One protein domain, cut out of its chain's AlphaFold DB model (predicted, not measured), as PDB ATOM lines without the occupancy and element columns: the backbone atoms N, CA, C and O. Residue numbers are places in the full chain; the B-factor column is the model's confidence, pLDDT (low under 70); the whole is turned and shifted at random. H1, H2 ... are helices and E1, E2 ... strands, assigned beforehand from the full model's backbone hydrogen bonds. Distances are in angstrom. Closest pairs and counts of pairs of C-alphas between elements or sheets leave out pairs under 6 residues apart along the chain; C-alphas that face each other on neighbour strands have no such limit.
ATOM      1  N   LYS A   9      19.110 -42.675  26.574       74.25
ATOM      2  CA  LYS A   9      18.854 -43.015  25.178       74.25
ATOM      3  C   LYS A   9      20.164 -43.441  24.533       74.25
ATOM      4  O   LYS A   9      21.162 -42.729  24.627       74.25
ATOM      5  N   MET A  10      20.155 -44.577  23.840       82.12
ATOM      6  CA  MET A  10      21.254 -44.922  22.942       82.12
ATOM      7  C   MET A  10      21.192 -44.039  21.701       82.12
ATOM      8  O   MET A  10      20.165 -43.978  21.019       82.12
ATOM      9  N   ILE A  11      22.284 -43.338  21.422       81.44
ATOM     10  CA  ILE A  11      22.396 -42.425  20.289       81.44
ATOM     11  C   ILE A  11      23.595 -42.848  19.456       81.44
ATOM     12  O   ILE A  11      24.707 -42.996  19.962       81.44
ATOM     13  N   ARG A  12      23.347 -43.059  18.163       87.88
ATOM     14  CA  ARG A  12      24.376 -43.358  17.171       87.88
ATOM     15  C   ARG A  12      24.800 -42.054  16.510       87.88
ATOM     16  O   ARG A  12      23.980 -41.390  15.879       87.88
ATOM     17  N   HIS A  13      26.069 -41.702  16.651       85.81
ATOM     18  CA  HIS A  13      26.654 -40.519  16.043       85.81
ATOM     19  C   HIS A  13      27.469 -40.913  14.805       85.81
ATOM     20  O   HIS A  13      28.322 -41.799  14.908       85.81
ATOM     21  N   PRO A  14      27.237 -40.286  13.640       88.25
ATOM     22  CA  PRO A  14      28.074 -40.505  12.470       88.25
ATOM     23  C   PRO A  14      29.468 -39.901  12.686       88.25
ATOM     24  O   PRO A  14      29.598 -38.814  13.251       88.25
ATOM     25  N   VAL A  15      30.499 -40.596  12.206       88.62
ATOM     26  CA  VAL A  15      31.878 -40.102  12.159       88.62
ATOM     27  C   VAL A  15      32.112 -39.492  10.781       88.62
ATOM     28  O   VAL A  15      31.983 -40.168   9.765       88.62
ATOM     29  N   THR A  16      32.461 -38.209  10.727       85.50
ATOM     30  CA  THR A  16      32.765 -37.506   9.472       85.50
ATOM     31  C   THR A  16      34.149 -36.891   9.575       85.50
ATOM     32  O   THR A  16      34.393 -36.100  10.478       85.50
ATOM     33  N   LYS A  17      35.067 -37.258   8.669       84.88
ATOM     34  CA  LYS A  17      36.458 -36.751   8.651       84.88
ATOM     35  C   LYS A  17      37.182 -36.879  10.004       84.88
ATOM     36  O   LYS A  17      37.909 -35.981  10.405       84.88
ATOM     37  N   GLY A  18      36.960 -37.985  10.715       82.44
ATOM     38  CA  GLY A  18      37.569 -38.209  12.030       82.44
ATOM     39  C   GLY A  18      36.912 -37.433  13.178       82.44
ATOM     40  O   GLY A  18      37.456 -37.432  14.277       82.44
ATOM     41  N   GLN A  19      35.744 -36.819  12.963       82.12
ATOM     42  CA  GLN A  19      35.033 -36.038  13.976       82.12
ATOM     43  C   GLN A  19      33.619 -36.555  14.242       82.12
ATOM     44  O   GLN A  19      32.969 -37.141  13.373       82.12
ATOM     45  N   VAL A  20      33.140 -36.314  15.462       83.94
ATOM     46  CA  VAL A  20      31.821 -36.700  15.966       83.94
ATOM     47  C   VAL A  20      31.152 -35.493  16.609       83.94
ATOM     48  O   VAL A  20      31.715 -34.856  17.497       83.94
ATOM     49  N   HIS A  21      29.911 -35.211  16.215       81.81
ATOM     50  CA  HIS A  21      29.096 -34.193  16.872       81.81
ATOM     51  C   HIS A  21      28.352 -34.789  18.079       81.81
ATOM     52  O   HIS A  21      27.331 -35.470  17.934       81.81
ATOM     53  N   CYS A  22      28.875 -34.553  19.283       75.25
ATOM     54  CA  CYS A  22      28.295 -35.002  20.544       75.25
ATOM     55  C   CYS A  22      27.305 -33.965  21.091       75.25
ATOM     56  O   CYS A  22      27.672 -32.820  21.342       75.25
ATOM     57  N   MET A  23      26.074 -34.380  21.406       69.12
ATOM     58  CA  MET A  23      25.057 -33.459  21.941       69.12
ATOM     59  C   MET A  23      25.399 -32.872  23.322       69.12
ATOM     60  O   MET A  23      24.858 -31.834  23.687       69.12
ATOM     61  N   LEU A  24      26.290 -33.513  24.089       67.19
ATOM     62  CA  LEU A  24      26.726 -33.023  25.404       67.19
ATOM     63  C   LEU A  24      28.043 -32.239  25.358       67.19
ATOM     64  O   LEU A  24      28.298 -31.407  26.225       67.19
ATOM     65  N   ARG A  25      28.920 -32.540  24.394       67.06
ATOM     66  CA  ARG A  25      30.307 -32.043  24.381       67.06
ATOM     67  C   ARG A  25      30.665 -31.215  23.145       67.06
ATOM     68  O   ARG A  25      31.751 -30.641  23.157       67.06
ATOM     69  N   GLY A  26      29.774 -31.104  22.160       67.38
ATOM     70  CA  GLY A  26      30.016 -30.419  20.889       67.38
ATOM     71  C   GLY A  26      30.756 -31.298  19.878       67.38
ATOM     72  O   GLY A  26      30.725 -32.525  19.976       67.38
ATOM     73  N   GLU A  27      31.406 -30.675  18.897       74.88
ATOM     74  CA  GLU A  27      32.273 -31.375  17.940       74.88
ATOM     75  C   GLU A  27      33.559 -31.858  18.620       74.88
ATOM     76  O   GLU A  27      34.216 -31.108  19.342       74.88
ATOM     77  N   LEU A  28      33.894 -33.130  18.414       76.56
ATOM     78  CA  LEU A  28      35.047 -33.799  19.011       76.56
ATOM     79  C   LEU A  28      35.773 -34.637  17.960       76.56
ATOM     80  O   LEU A  28      35.117 -35.288  17.147       76.56
ATOM     81  N   ASP A  29      37.099 -34.717  18.040       81.69
ATOM     82  CA  ASP A  29      37.858 -35.737  17.309       81.69
ATOM     83  C   ASP A  29      37.554 -37.140  17.862       81.69
ATOM     84  O   ASP A  29      37.325 -37.312  19.067       81.69
ATOM     85  N   ILE A  30      37.575 -38.160  16.997       81.06
ATOM     86  CA  ILE A  30      37.270 -39.555  17.362       81.06
ATOM     87  C   ILE A  30      38.122 -40.058  18.528       81.06
ATOM     88  O   ILE A  30      37.606 -40.736  19.416       81.06
ATOM     89  N   GLU A  31      39.392 -39.650  18.581       77.44
ATOM     90  CA  GLU A  31      40.320 -40.016  19.650       77.44
ATOM     91  C   GLU A  31      39.833 -39.507  21.007       77.44
ATOM     92  O   GLU A  31      39.930 -40.201  22.013       77.44
ATOM     93  N   THR A  32      39.214 -38.324  21.031       73.19
ATOM     94  CA  THR A  32      38.626 -37.755  22.249       73.19
ATOM     95  C   THR A  32      37.373 -38.522  22.682       73.19
ATOM     96  O   THR A  32      37.070 -38.600  23.878       73.19
ATOM     97  N   CYS A  33      36.636 -39.100  21.730       77.06
ATOM     98  CA  CYS A  33      35.453 -39.909  22.009       77.06
ATOM     99  C   CYS A  33      35.789 -41.292  22.583       77.06
ATOM    100  O   CYS A  33      34.995 -41.778  23.384       77.06
ATOM    101  N   PHE A  34      36.937 -41.902  22.259       77.88
ATOM    102  CA  PHE A  34      37.326 -43.219  22.799       77.88
ATOM    103  C   PHE A  34      37.425 -43.256  24.325       77.88
ATOM    104  O   PHE A  34      37.160 -44.282  24.941       77.88
ATOM    105  N   TYR A  35      37.733 -42.118  24.942       74.31
ATOM    106  CA  TYR A  35      37.816 -41.979  26.395       74.31
ATOM    107  C   TYR A  35      36.488 -41.553  27.040       74.31
ATOM    108  O   TYR A  35      36.452 -41.190  28.217       74.31
ATOM    109  N   CYS A  36      35.389 -41.522  26.282       69.94
ATOM    110  CA  CYS A  36      34.089 -41.122  26.801       69.94
ATOM    111  C   CYS A  36      33.481 -42.250  27.653       69.94
ATOM    112  O   CYS A  36      33.253 -43.338  27.126       69.94
ATOM    113  N   PRO A  37      33.114 -41.998  28.924       64.88
ATOM    114  CA  PRO A  37      32.526 -43.021  29.797       64.88
ATOM    115  C   PRO A  37      31.137 -43.488  29.332       64.88
ATOM    116  O   PRO A  37      30.652 -44.522  29.775       64.88
ATOM    117  N   ASN A  38      30.504 -42.732  28.430       75.81
ATOM    118  CA  ASN A  38      29.203 -43.056  27.853       75.81
ATOM    119  C   ASN A  38      29.312 -43.806  26.518       75.81
ATOM    120  O   ASN A  38      28.281 -44.097  25.916       75.81
ATOM    121  N   LEU A  39      30.518 -44.061  25.998       80.19
ATOM    122  CA  LEU A  39      30.707 -44.783  24.743       80.19
ATOM    123  C   LEU A  39      30.400 -46.271  24.943       80.19
ATOM    124  O   LEU A  39      30.958 -46.909  25.827       80.19
ATOM    125  N   VAL A  40      29.513 -46.810  24.112       83.50
ATOM    126  CA  VAL A  40      29.021 -48.192  24.221       83.50
ATOM    127  C   VAL A  40      29.556 -49.057  23.089       83.50
ATOM    128  O   VAL A  40      29.923 -50.205  23.313       83.50
ATOM    129  N   ALA A  41      29.597 -48.522  21.868       85.50
ATOM    130  CA  ALA A  41      30.069 -49.264  20.706       85.50
ATOM    131  C   ALA A  41      30.755 -48.349  19.689       85.50
ATOM    132  O   ALA A  41      30.393 -47.178  19.538       85.50
ATOM    133  N   ILE A  42      31.725 -48.911  18.974       87.50
ATOM    134  CA  ILE A  42      32.517 -48.246  17.942       87.50
ATOM    135  C   ILE A  42      32.424 -49.093  16.677       87.50
ATOM    136  O   ILE A  42      32.615 -50.303  16.734       87.50
ATOM    137  N   ASP A  43      32.140 -48.452  15.551       87.56
ATOM    138  CA  ASP A  43      32.064 -49.086  14.238       87.56
ATOM    139  C   ASP A  43      32.756 -48.161  13.233       87.56
ATOM    140  O   ASP A  43      32.125 -47.257  12.690       87.56
ATOM    141  N   LEU A  44      34.074 -48.309  13.073       85.62
ATOM    142  CA  LEU A  44      34.880 -47.475  12.168       85.62
ATOM    143  C   LEU A  44      35.150 -48.140  10.815       85.62
ATOM    144  O   LEU A  44      35.460 -47.437   9.859       85.62
ATOM    145  N   ASP A  45      34.992 -49.460  10.731       84.88
ATOM    146  CA  ASP A  45      35.307 -50.242   9.531       84.88
ATOM    147  C   ASP A  45      34.134 -50.296   8.536       84.88
ATOM    148  O   ASP A  45      34.300 -50.673   7.376       84.88
ATOM    149  N   SER A  46      32.933 -49.893   8.963       82.88
ATOM    150  CA  SER A  46      31.765 -49.818   8.087       82.88
ATOM    151  C   SER A  46      31.849 -48.654   7.086       82.88
ATOM    152  O   SER A  46      32.383 -47.592   7.407       82.88
ATOM    153  N   PRO A  47      31.179 -48.751   5.915       82.12
ATOM    154  CA  PRO A  47      31.090 -47.658   4.933       82.12
ATOM    155  C   PRO A  47      30.506 -46.348   5.489       82.12
ATOM    156  O   PRO A  47      30.622 -45.290   4.875       82.12
ATOM    157  N   ARG A  48      29.820 -46.428   6.637       83.75
ATOM    158  CA  ARG A  48      29.305 -45.295   7.407       83.75
ATOM    159  C   ARG A  48      29.825 -45.416   8.839       83.75
ATOM    160  O   ARG A  48      29.110 -45.968   9.681       83.75
ATOM    161  N   PRO A  49      31.049 -44.938   9.110       87.94
ATOM    162  CA  PRO A  49      31.647 -45.083  10.422       87.94
ATOM    163  C   PRO A  49      30.822 -44.318  11.460       87.94
ATOM    164  O   PRO A  49      30.262 -43.250  11.191       87.94
ATOM    165  N   SER A  50      30.693 -44.885  12.652       90.25
ATOM    166  CA  SER A  50      29.825 -44.357  13.697       90.25
ATOM    167  C   SER A  50      30.277 -44.761  15.094       90.25
ATOM    168  O   SER A  50      30.916 -45.790  15.299       90.25
ATOM    169  N   MET A  51      29.890 -43.952  16.072       87.75
ATOM    170  CA  MET A  51      30.097 -44.230  17.489       87.75
ATOM    171  C   MET A  51      28.745 -44.191  18.196       87.75
ATOM    172  O   MET A  51      27.959 -43.267  17.988       87.75
ATOM    173  N   THR A  52      28.455 -45.194  19.018       87.31
ATOM    174  CA  THR A  52      27.190 -45.299  19.754       87.31
ATOM    175  C   THR A  52      27.436 -45.048  21.229       87.31
ATOM    176  O   THR A  52      28.291 -45.698  21.827       87.31
ATOM    177  N   CYS A  53      26.685 -44.128  21.826       83.94
ATOM    178  CA  CYS A  53      26.814 -43.786  23.237       83.94
ATOM    179  C   CYS A  53      25.467 -43.802  23.971       83.94
ATOM    180  O   CYS A  53      24.400 -43.701  23.362       83.94
ATOM    181  N   HIS A  54      25.527 -43.946  25.293       81.31
ATOM    182  CA  HIS A  54      24.382 -43.902  26.193       81.31
ATOM    183  C   HIS A  54      24.251 -42.486  26.766       81.31
ATOM    184  O   HIS A  54      25.016 -42.081  27.640       81.31
ATOM    185  N   VAL A  55      23.320 -41.688  26.238       70.81
ATOM    186  CA  VAL A  55      23.174 -40.276  26.621       70.81
ATOM    187  C   VAL A  55      22.001 -40.129  27.595       70.81
ATOM    188  O   VAL A  55      20.908 -40.600  27.271       70.81
ATOM    189  N   PRO A  56      22.173 -39.486  28.766       65.19
ATOM    190  CA  PRO A  56      21.052 -39.174  29.648       65.19
ATOM    191  C   PRO A  56      20.041 -38.277  28.925       65.19
ATOM    192  O   PRO A  56      20.415 -37.314  28.250       65.19
ATOM    193  N   LEU A  57      18.752 -38.596  29.048       62.09
ATOM    194  CA  LEU A  57      17.671 -37.745  28.555       62.09
ATOM    195  C   LEU A  57      17.620 -36.495  29.437       62.09
ATOM    196  O   LEU A  57      17.084 -36.534  30.537       62.09
ATOM    197  N   VAL A  58      18.211 -35.393  28.978       59.41
ATOM    198  CA  VAL A  58      18.164 -34.121  29.706       59.41
ATOM    199  C   VAL A  58      16.751 -33.548  29.599       59.41
ATOM    200  O   VAL A  58      16.299 -33.222  28.502       59.41
ATOM    201  N   THR A  59      16.047 -33.441  30.727       57.72
ATOM    202  CA  THR A  59      14.622 -33.059  30.769       57.72
ATOM    203  C   THR A  59      14.379 -31.610  31.197       57.72
ATOM    204  O   THR A  59      13.271 -31.103  31.028       57.72
ATOM    205  N   SER A  60      15.401 -30.910  31.704       68.12
ATOM    206  CA  SER A  60      15.307 -29.513  32.156       68.12
ATOM    207  C   SER A  60      16.571 -28.695  31.845       68.12
ATOM    208  O   SER A  60      17.670 -29.243  31.724       68.12
ATOM    209  N   GLU A  61      16.438 -27.366  31.727       68.12
ATOM    210  CA  GLU A  61      17.583 -26.459  31.510       68.12
ATOM    211  C   GLU A  61      18.610 -26.519  32.653       68.12
ATOM    212  O   GLU A  61      19.816 -26.479  32.402       68.12
ATOM    213  N   ASP A  62      18.154 -26.686  33.898       74.25
ATOM    214  CA  ASP A  62      19.029 -26.814  35.069       74.25
ATOM    215  C   ASP A  62      19.871 -28.095  35.024       74.25
ATOM    216  O   ASP A  62      21.046 -28.095  35.401       74.25
ATOM    217  N   GLU A  63      19.289 -29.184  34.523       74.19
ATOM    218  CA  GLU A  63      19.969 -30.462  34.324       74.19
ATOM    219  C   GLU A  63      20.987 -30.379  33.179       74.19
ATOM    220  O   GLU A  63      22.126 -30.823  33.337       74.19
ATOM    221  N   ARG A  64      20.646 -29.702  32.071       74.62
ATOM    222  CA  ARG A  64      21.593 -29.413  30.979       74.62
ATOM    223  C   ARG A  64      22.810 -28.645  31.486       74.62
ATOM    224  O   ARG A  64      23.946 -29.009  31.184       74.62
ATOM    225  N   MET A  65      22.568 -27.605  32.279       79.75
ATOM    226  CA  MET A  65      23.614 -26.762  32.851       79.75
ATOM    227  C   MET A  65      24.510 -27.538  33.826       79.75
ATOM    228  O   MET A  65      25.724 -27.326  33.850       79.75
ATOM    229  N   ALA A  66      23.937 -28.460  34.603       82.19
ATOM    230  CA  ALA A  66      24.697 -29.329  35.495       82.19
ATOM    231  C   ALA A  66      25.650 -30.254  34.717       82.19
ATOM    232  O   ALA A  66      26.833 -30.334  35.053       82.19
ATOM    233  N   TYR A  67      25.172 -30.885  33.638       80.94
ATOM    234  CA  TYR A  67      26.002 -31.743  32.783       80.94
ATOM    235  C   TYR A  67      27.087 -30.973  32.027       80.94
ATOM    236  O   TYR A  67      28.218 -31.446  31.912       80.94
ATOM    237  N   GLU A  68      26.792 -29.763  31.556       80.62
ATOM    238  CA  GLU A  68      27.786 -28.916  30.897       80.62
ATOM    239  C   GLU A  68      28.930 -28.553  31.855       80.62
ATOM    240  O   GLU A  68      30.106 -28.703  31.507       80.62
ATOM    241  N   ARG A  69      28.601 -28.168  33.096       87.69
ATOM    242  CA  ARG A  69      29.582 -27.887  34.157       87.69
ATOM    243  C   ARG A  69      30.379 -29.128  34.552       87.69
ATOM    244  O   ARG A  69      31.591 -29.021  34.741       87.69
ATOM    245  N   LEU A  70      29.732 -30.293  34.626       86.94
ATOM    246  CA  LEU A  70      30.402 -31.568  34.884       86.94
ATOM    247  C   LEU A  70      31.420 -31.894  33.781       86.94
ATOM    248  O   LEU A  70      32.547 -32.281  34.085       86.94
ATOM    249  N   SER A  71      31.076 -31.627  32.516       83.25
ATOM    250  CA  SER A  71      31.964 -31.884  31.374       83.25
ATOM    251  C   SER A  71      33.296 -31.124  31.452       83.25
ATOM    252  O   SER A  71      34.302 -31.572  30.902       83.25
ATOM    253  N   VAL A  72      33.329 -29.977  32.144       87.19
ATOM    254  CA  VAL A  72      34.566 -29.223  32.405       87.19
ATOM    255  C   VAL A  72      35.457 -29.968  33.402       87.19
ATOM    256  O   VAL A  72      36.670 -30.049  33.202       87.19
ATOM    257  N   LEU A  73      34.866 -30.510  34.469       88.56
ATOM    258  CA  LEU A  73      35.585 -31.250  35.509       88.56
ATOM    259  C   LEU A  73      36.176 -32.549  34.951       88.56
ATOM    260  O   LEU A  73      37.342 -32.860  35.198       88.56
ATOM    261  N   GLU A  74      35.399 -33.267  34.141       84.88
ATOM    262  CA  GLU A  74      35.834 -34.498  33.478       84.88
ATOM    263  C   GLU A  74      36.970 -34.244  32.484       84.88
ATOM    264  O   GLU A  74      37.964 -34.970  32.487       84.88
ATOM    265  N   LEU A  75      36.875 -33.172  31.688       78.62
ATOM    266  CA  LEU A  75      37.925 -32.797  30.741       78.62
ATOM    267  C   LEU A  75      39.239 -32.431  31.449       78.62
ATOM    268  O   LEU A  75      40.321 -32.781  30.982       78.62
ATOM    269  N   ALA A  76      39.165 -31.743  32.589       84.88
ATOM    270  CA  ALA A  76      40.354 -31.440  33.380       84.88
ATOM    271  C   ALA A  76      41.013 -32.708  33.939       84.88
ATOM    272  O   ALA A  76      42.241 -32.787  33.976       84.88
ATOM    273  N   LYS A  77      40.209 -33.709  34.327       82.69
ATOM    274  CA  LYS A  77      40.698 -35.013  34.791       82.69
ATOM    275  C   LYS A  77      41.368 -35.802  33.665       82.69
ATOM    276  O   LYS A  77      42.435 -36.359  33.895       82.69
ATOM    277  N   SER A  78      40.787 -35.825  32.463       77.00
ATOM    278  CA  SER A  78      41.349 -36.569  31.328       77.00
ATOM    279  C   SER A  78      42.642 -35.952  30.789       77.00
ATOM    280  O   SER A  78      43.541 -36.676  30.386       77.00
ATOM    281  N   LEU A  79      42.745 -34.620  30.783       78.69
ATOM    282  CA  LEU A  79      43.929 -33.909  30.287       78.69
ATOM    283  C   LEU A  79      45.049 -33.780  31.331       78.69
ATOM    284  O   LEU A  79      46.148 -33.356  30.989       78.69
ATOM    285  N   GLY A  80      44.758 -34.020  32.614       84.81
ATOM    286  CA  GLY A  80      45.678 -33.714  33.716       84.81
ATOM    287  C   GLY A  80      46.017 -32.220  33.859       84.81
ATOM    288  O   GLY A  80      46.887 -31.856  34.645       84.81
ATOM    289  N   ASN A  81      45.341 -31.336  33.111       89.44
ATOM    290  CA  ASN A  81      45.646 -29.909  33.033       89.44
ATOM    291  C   ASN A  81      44.372 -29.052  33.102       89.44
ATOM    292  O   ASN A  81      43.626 -28.896  32.132       89.44
ATOM    293  N   VAL A  82      44.161 -28.429  34.265       88.00
ATOM    294  CA  VAL A  82      42.998 -27.569  34.543       88.00
ATOM    295  C   VAL A  82      42.979 -26.326  33.652       88.00
ATOM    296  O   VAL A  82      41.917 -25.927  33.173       88.00
ATOM    297  N   SER A  83      44.135 -25.705  33.408       86.94
ATOM    298  CA  SER A  83      44.228 -24.475  32.608       86.94
ATOM    299  C   SER A  83      43.844 -24.725  31.152       86.94
ATOM    300  O   SER A  83      43.122 -23.926  30.554       86.94
ATOM    301  N   GLN A  84      44.278 -25.858  30.600       78.94
ATOM    302  CA  GLN A  84      43.933 -26.272  29.244       78.94
ATOM    303  C   GLN A  84      42.442 -26.614  29.126       78.94
ATOM    304  O   GLN A  84      41.781 -26.119  28.216       78.94
ATOM    305  N   ALA A  85      41.880 -27.360  30.082       79.19
ATOM    306  CA  ALA A  85      40.451 -27.681  30.098       79.19
ATOM    307  C   ALA A  85      39.558 -26.430  30.209       79.19
ATOM    308  O   ALA A  85      38.567 -26.311  29.489       79.19
ATOM    309  N   CYS A  86      39.940 -25.462  31.050       87.81
ATOM    310  CA  CYS A  86      39.249 -24.176  31.182       87.81
ATOM    311  C   CYS A  86      39.246 -23.381  29.865       87.81
ATOM    312  O   CYS A  86      38.215 -22.828  29.486       87.81
ATOM    313  N   ARG A  87      40.378 -23.366  29.141       82.06
ATOM    314  CA  ARG A  87      40.505 -22.698  27.836       82.06
ATOM    315  C   ARG A  87      39.635 -23.359  26.767       82.06
ATOM    316  O   ARG A  87      38.972 -22.649  26.023       82.06
ATOM    317  N   VAL A  88      39.612 -24.692  26.713       78.94
ATOM    318  CA  VAL A  88      38.797 -25.454  25.747       78.94
ATOM    319  C   VAL A  88      37.299 -25.266  26.004       78.94
ATOM    320  O   VAL A  88      36.523 -25.165  25.062       78.94
ATOM    321  N   LYS A  89      36.882 -25.194  27.273       81.25
ATOM    322  CA  LYS A  89      35.468 -25.071  27.662       81.25
ATOM    323  C   LYS A  89      34.983 -23.634  27.861       81.25
ATOM    324  O   LYS A  89      33.832 -23.443  28.233       81.25
ATOM    325  N   GLY A  90      35.838 -22.634  27.647       84.75
ATOM    326  CA  GLY A  90      35.465 -21.223  27.771       84.75
ATOM    327  C   GLY A  90      35.067 -20.790  29.189       84.75
ATOM    328  O   GLY A  90      34.271 -19.869  29.344       84.75
ATOM    329  N   VAL A  91      35.602 -21.437  30.230       87.06
ATOM    330  CA  VAL A  91      35.298 -21.116  31.638       87.06
ATOM    331  C   VAL A  91      36.531 -20.608  32.375       87.06
ATOM    332  O   VAL A  91      37.660 -21.008  32.098       87.06
ATOM    333  N   SER A  92      36.339 -19.727  33.356       91.00
ATOM    334  CA  SER A  92      37.455 -19.245  34.178       91.00
ATOM    335  C   SER A  92      37.938 -20.315  35.166       91.00
ATOM    336  O   SER A  92      37.151 -21.103  35.696       91.00
ATOM    337  N   ARG A  93      39.230 -20.277  35.525       90.19
ATOM    338  CA  ARG A  93      39.793 -21.140  36.585       90.19
ATOM    339  C   ARG A  93      39.050 -20.989  37.919       90.19
ATOM    340  O   ARG A  93      38.894 -21.956  38.655       90.19
ATOM    341  N   ARG A  94      38.545 -19.787  38.222       92.12
ATOM    342  CA  ARG A  94      37.724 -19.528  39.414       92.12
ATOM    343  C   ARG A  94      36.406 -20.307  39.371       92.12
ATOM    344  O   ARG A  94      36.052 -20.937  40.361       92.12
ATOM    345  N   GLN A  95      35.703 -20.282  38.239       88.62
ATOM    346  CA  GLN A  95      34.468 -21.052  38.054       88.62
ATOM    347  C   GLN A  95      34.729 -22.557  38.125       88.62
ATOM    348  O   GLN A  95      33.953 -23.263  38.757       88.62
ATOM    349  N   TYR A  96      35.844 -23.036  37.567       92.88
ATOM    350  CA  TYR A  96      36.242 -24.441  37.681       92.88
ATOM    351  C   TYR A  96      36.307 -24.906  39.141       92.88
ATOM    352  O   TYR A  96      35.661 -25.886  39.502       92.88
ATOM    353  N   TYR A  97      37.028 -24.183  40.005       93.69
ATOM    354  CA  TYR A  97      37.132 -24.568  41.417       93.69
ATOM    355  C   TYR A  97      35.800 -24.437  42.168       93.69
ATOM    356  O   TYR A  97      35.526 -25.237  43.059       93.69
ATOM    357  N   GLN A  98      34.935 -23.495  41.778       88.88
ATOM    358  CA  GLN A  98      33.570 -23.411  42.308       88.88
ATOM    359  C   GLN A  98      32.719 -24.621  41.906       88.88
ATOM    360  O   GLN A  98      32.003 -25.159  42.745       88.88
ATOM    361  N   TYR A  99      32.793 -25.061  40.648       91.88
ATOM    362  CA  TYR A  99      32.102 -26.266  40.186       91.88
ATOM    363  C   TYR A  99      32.649 -27.504  40.887       91.88
ATOM    364  O   TYR A  99      31.866 -28.297  41.392       91.88
ATOM    365  N   LYS A 100      33.977 -27.622  41.001       91.44
ATOM    366  CA  LYS A 100      34.639 -28.736  41.683       91.44
ATOM    367  C   LYS A 100      34.166 -28.862  43.133       91.44
ATOM    368  O   LYS A 100      33.677 -29.916  43.513       91.44
ATOM    369  N   SER A 101      34.209 -27.770  43.898       91.19
ATOM    370  CA  SER A 101      33.761 -27.756  45.297       91.19
ATOM    371  C   SER A 101      32.276 -28.112  45.442       91.19
ATOM    372  O   SER A 101      31.906 -28.909  46.305       91.19
ATOM    373  N   LYS A 102      31.412 -27.574  44.572       88.75
ATOM    374  CA  LYS A 102      29.976 -27.889  44.581       88.75
ATOM    375  C   LYS A 102      29.691 -29.345  44.222       88.75
ATOM    376  O   LYS A 102      28.827 -29.960  44.840       88.75
ATOM    377  N   PHE A 103      30.426 -29.888  43.257       89.19
ATOM    378  CA  PHE A 103      30.312 -31.281  42.845       89.19
ATOM    379  C   PHE A 103      30.809 -32.244  43.931       89.19
ATOM    380  O   PHE A 103      30.156 -33.241  44.204       89.19
ATOM    381  N   GLU A 104      31.913 -31.924  44.608       87.44
ATOM    382  CA  GLU A 104      32.422 -32.716  45.739       87.44
ATOM    383  C   GLU A 104      31.460 -32.706  46.936       87.44
ATOM    384  O   GLU A 104      31.358 -33.699  47.648       87.44
ATOM    385  N   THR A 105      30.725 -31.607  47.138       84.75
ATOM    386  CA  THR A 105      29.793 -31.462  48.270       84.75
ATOM    387  C   THR A 105      28.432 -32.117  48.009       84.75
ATOM    388  O   THR A 105      27.862 -32.721  48.909       84.75
ATOM    389  N   ALA A 106      27.880 -31.963  46.802       82.06
ATOM    390  CA  ALA A 106      26.485 -32.305  46.503       82.06
ATOM    391  C   ALA A 106      26.297 -33.045  45.163       82.06
ATOM    392  O   ALA A 106      25.189 -33.098  44.627       82.06
ATOM    393  N   GLY A 107      27.369 -33.597  44.590       84.88
ATOM    394  CA  GLY A 107      27.323 -34.339  43.331       84.88
ATOM    395  C   GLY A 107      26.779 -33.507  42.166       84.88
ATOM    396  O   GLY A 107      27.016 -32.302  42.060       84.88
ATOM    397  N   LEU A 108      26.026 -34.156  41.275       79.94
ATOM    398  CA  LEU A 108      25.443 -33.505  40.099       79.94
ATOM    399  C   LEU A 108      24.424 -32.413  40.473       79.94
ATOM    400  O   LEU A 108      24.350 -31.387  39.795       79.94
ATOM    401  N   ASP A 109      23.693 -32.584  41.576       79.44
ATOM    402  CA  ASP A 109      22.704 -31.607  42.041       79.44
ATOM    403  C   ASP A 109      23.355 -30.283  42.464       79.44
ATOM    404  O   ASP A 109      22.811 -29.212  42.195       79.44
ATOM    405  N   GLY A 110      24.570 -30.330  43.020       82.94
ATOM    406  CA  GLY A 110      25.357 -29.135  43.344       82.94
ATOM    407  C   GLY A 110      25.754 -28.296  42.123       82.94
ATOM    408  O   GLY A 110      26.053 -27.105  42.254       82.94
ATOM    409  N   LEU A 111      25.748 -28.892  40.928       85.62
ATOM    410  CA  LEU A 111      26.064 -28.215  39.671       85.62
ATOM    411  C   LEU A 111      24.843 -27.588  38.990       85.62
ATOM    412  O   LEU A 111      25.022 -26.888  37.991       85.62
ATOM    413  N   ARG A 112      23.629 -27.761  39.526       83.94
ATOM    414  CA  ARG A 112      22.423 -27.086  39.017       83.94
ATOM    415  C   ARG A 112      22.507 -25.566  39.238       83.94
ATOM    416  O   ARG A 112      23.234 -25.070  40.104       83.94
TER     417      ARG A 112
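Overview. This is residues 9 to 112 of the 396 residues of the protein "Helix-turn-helix domain-containing protein" of Alicyclobacillaceae bacterium I2511 (UniProt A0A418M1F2). Two lobes make up the model: a strongly twisted, curled sheet of five strands with the short helix H1 packed on it, and a group of three crossed helices, H2, H3 and H4, with few contacts between the lobes. In the second lobe H4 crosses the long H2, and H3 packs on H2 near its last residues. The printed part has 104 residues, with E1, E2, E3, H1, E4, E5, H2, H3 and H4 in chain order; the sheet's order is E3, E2, E1, E5, E4, antiparallel throughout, and the class is mixed, helices and strands. The whole is compact, with a radius of gyration of the C-alphas of 14.7 A, yet only just elongated, spanning 45 by 30 by 17 A.

Arrangement. In the sheet, E1, residues 9 to 16, pairs in a staggered way. Its residues 9 to 14 pair with E5, residues 50 to 56, where N 11 and O 53 are 2.9 A apart, within hydrogen-bond range. Its residues 15 to 16 pair with E2, residues 19 to 22, with N 19 and O 16 at 2.9 A. E3, residues 26 to 29, is an edge strand beside E2, with N 20 and O 28 at 2.8 A; E1, E2 and E3 form a meander, each strand the antiparallel neighbour of the one before. The other edge strand, E4, residues 39 to 43, forms a hairpin with E5, with N 52 and O 41 at 2.8 A. H1, residues 30 to 34, is on the sheet at a height of 7.7 A, over none of its strands, but only just: 2 of its C-alphas fall on E2. H2, residues 61 to 79, is not on the sheet. Its residues 72 to 79 alone touch H3, residues 82 to 88, at a steep tilt of 58 degrees, opposite ways; the closest C-alphas, of Ala 76 and Val 82, are 4.8 A apart. Its residues 69 to 73 alone touch H4, residues 93 to 106, only just about perpendicular at 71 degrees; the closest C-alphas, of Arg 69 and Tyr 99, are 6.7 A apart. Every O i to N i+4 pair is within hydrogen-bond range in H1, H3 and H4, and 13 of 15 are in H2.

Along the chain. E1 begins at C-alpha 9 (18.854, -43.015, 25.178) and measures 21.7 A; E5 measures 18.9 A. H2 runs 27.4 A from C-alpha 61 (17.583, -26.459, 31.510). H4 measures 20.0 A and ends at C-alpha 106 (26.485, -32.305, 46.503).

Size, cuts and confidence. The C-alphas farthest apart, of Pro 47 and Thr 105, are 46.3 A apart. The printed part has no cut and no long link. Residues 23 to 26, 36 to 37 and 56 to 61 have pLDDT under 70.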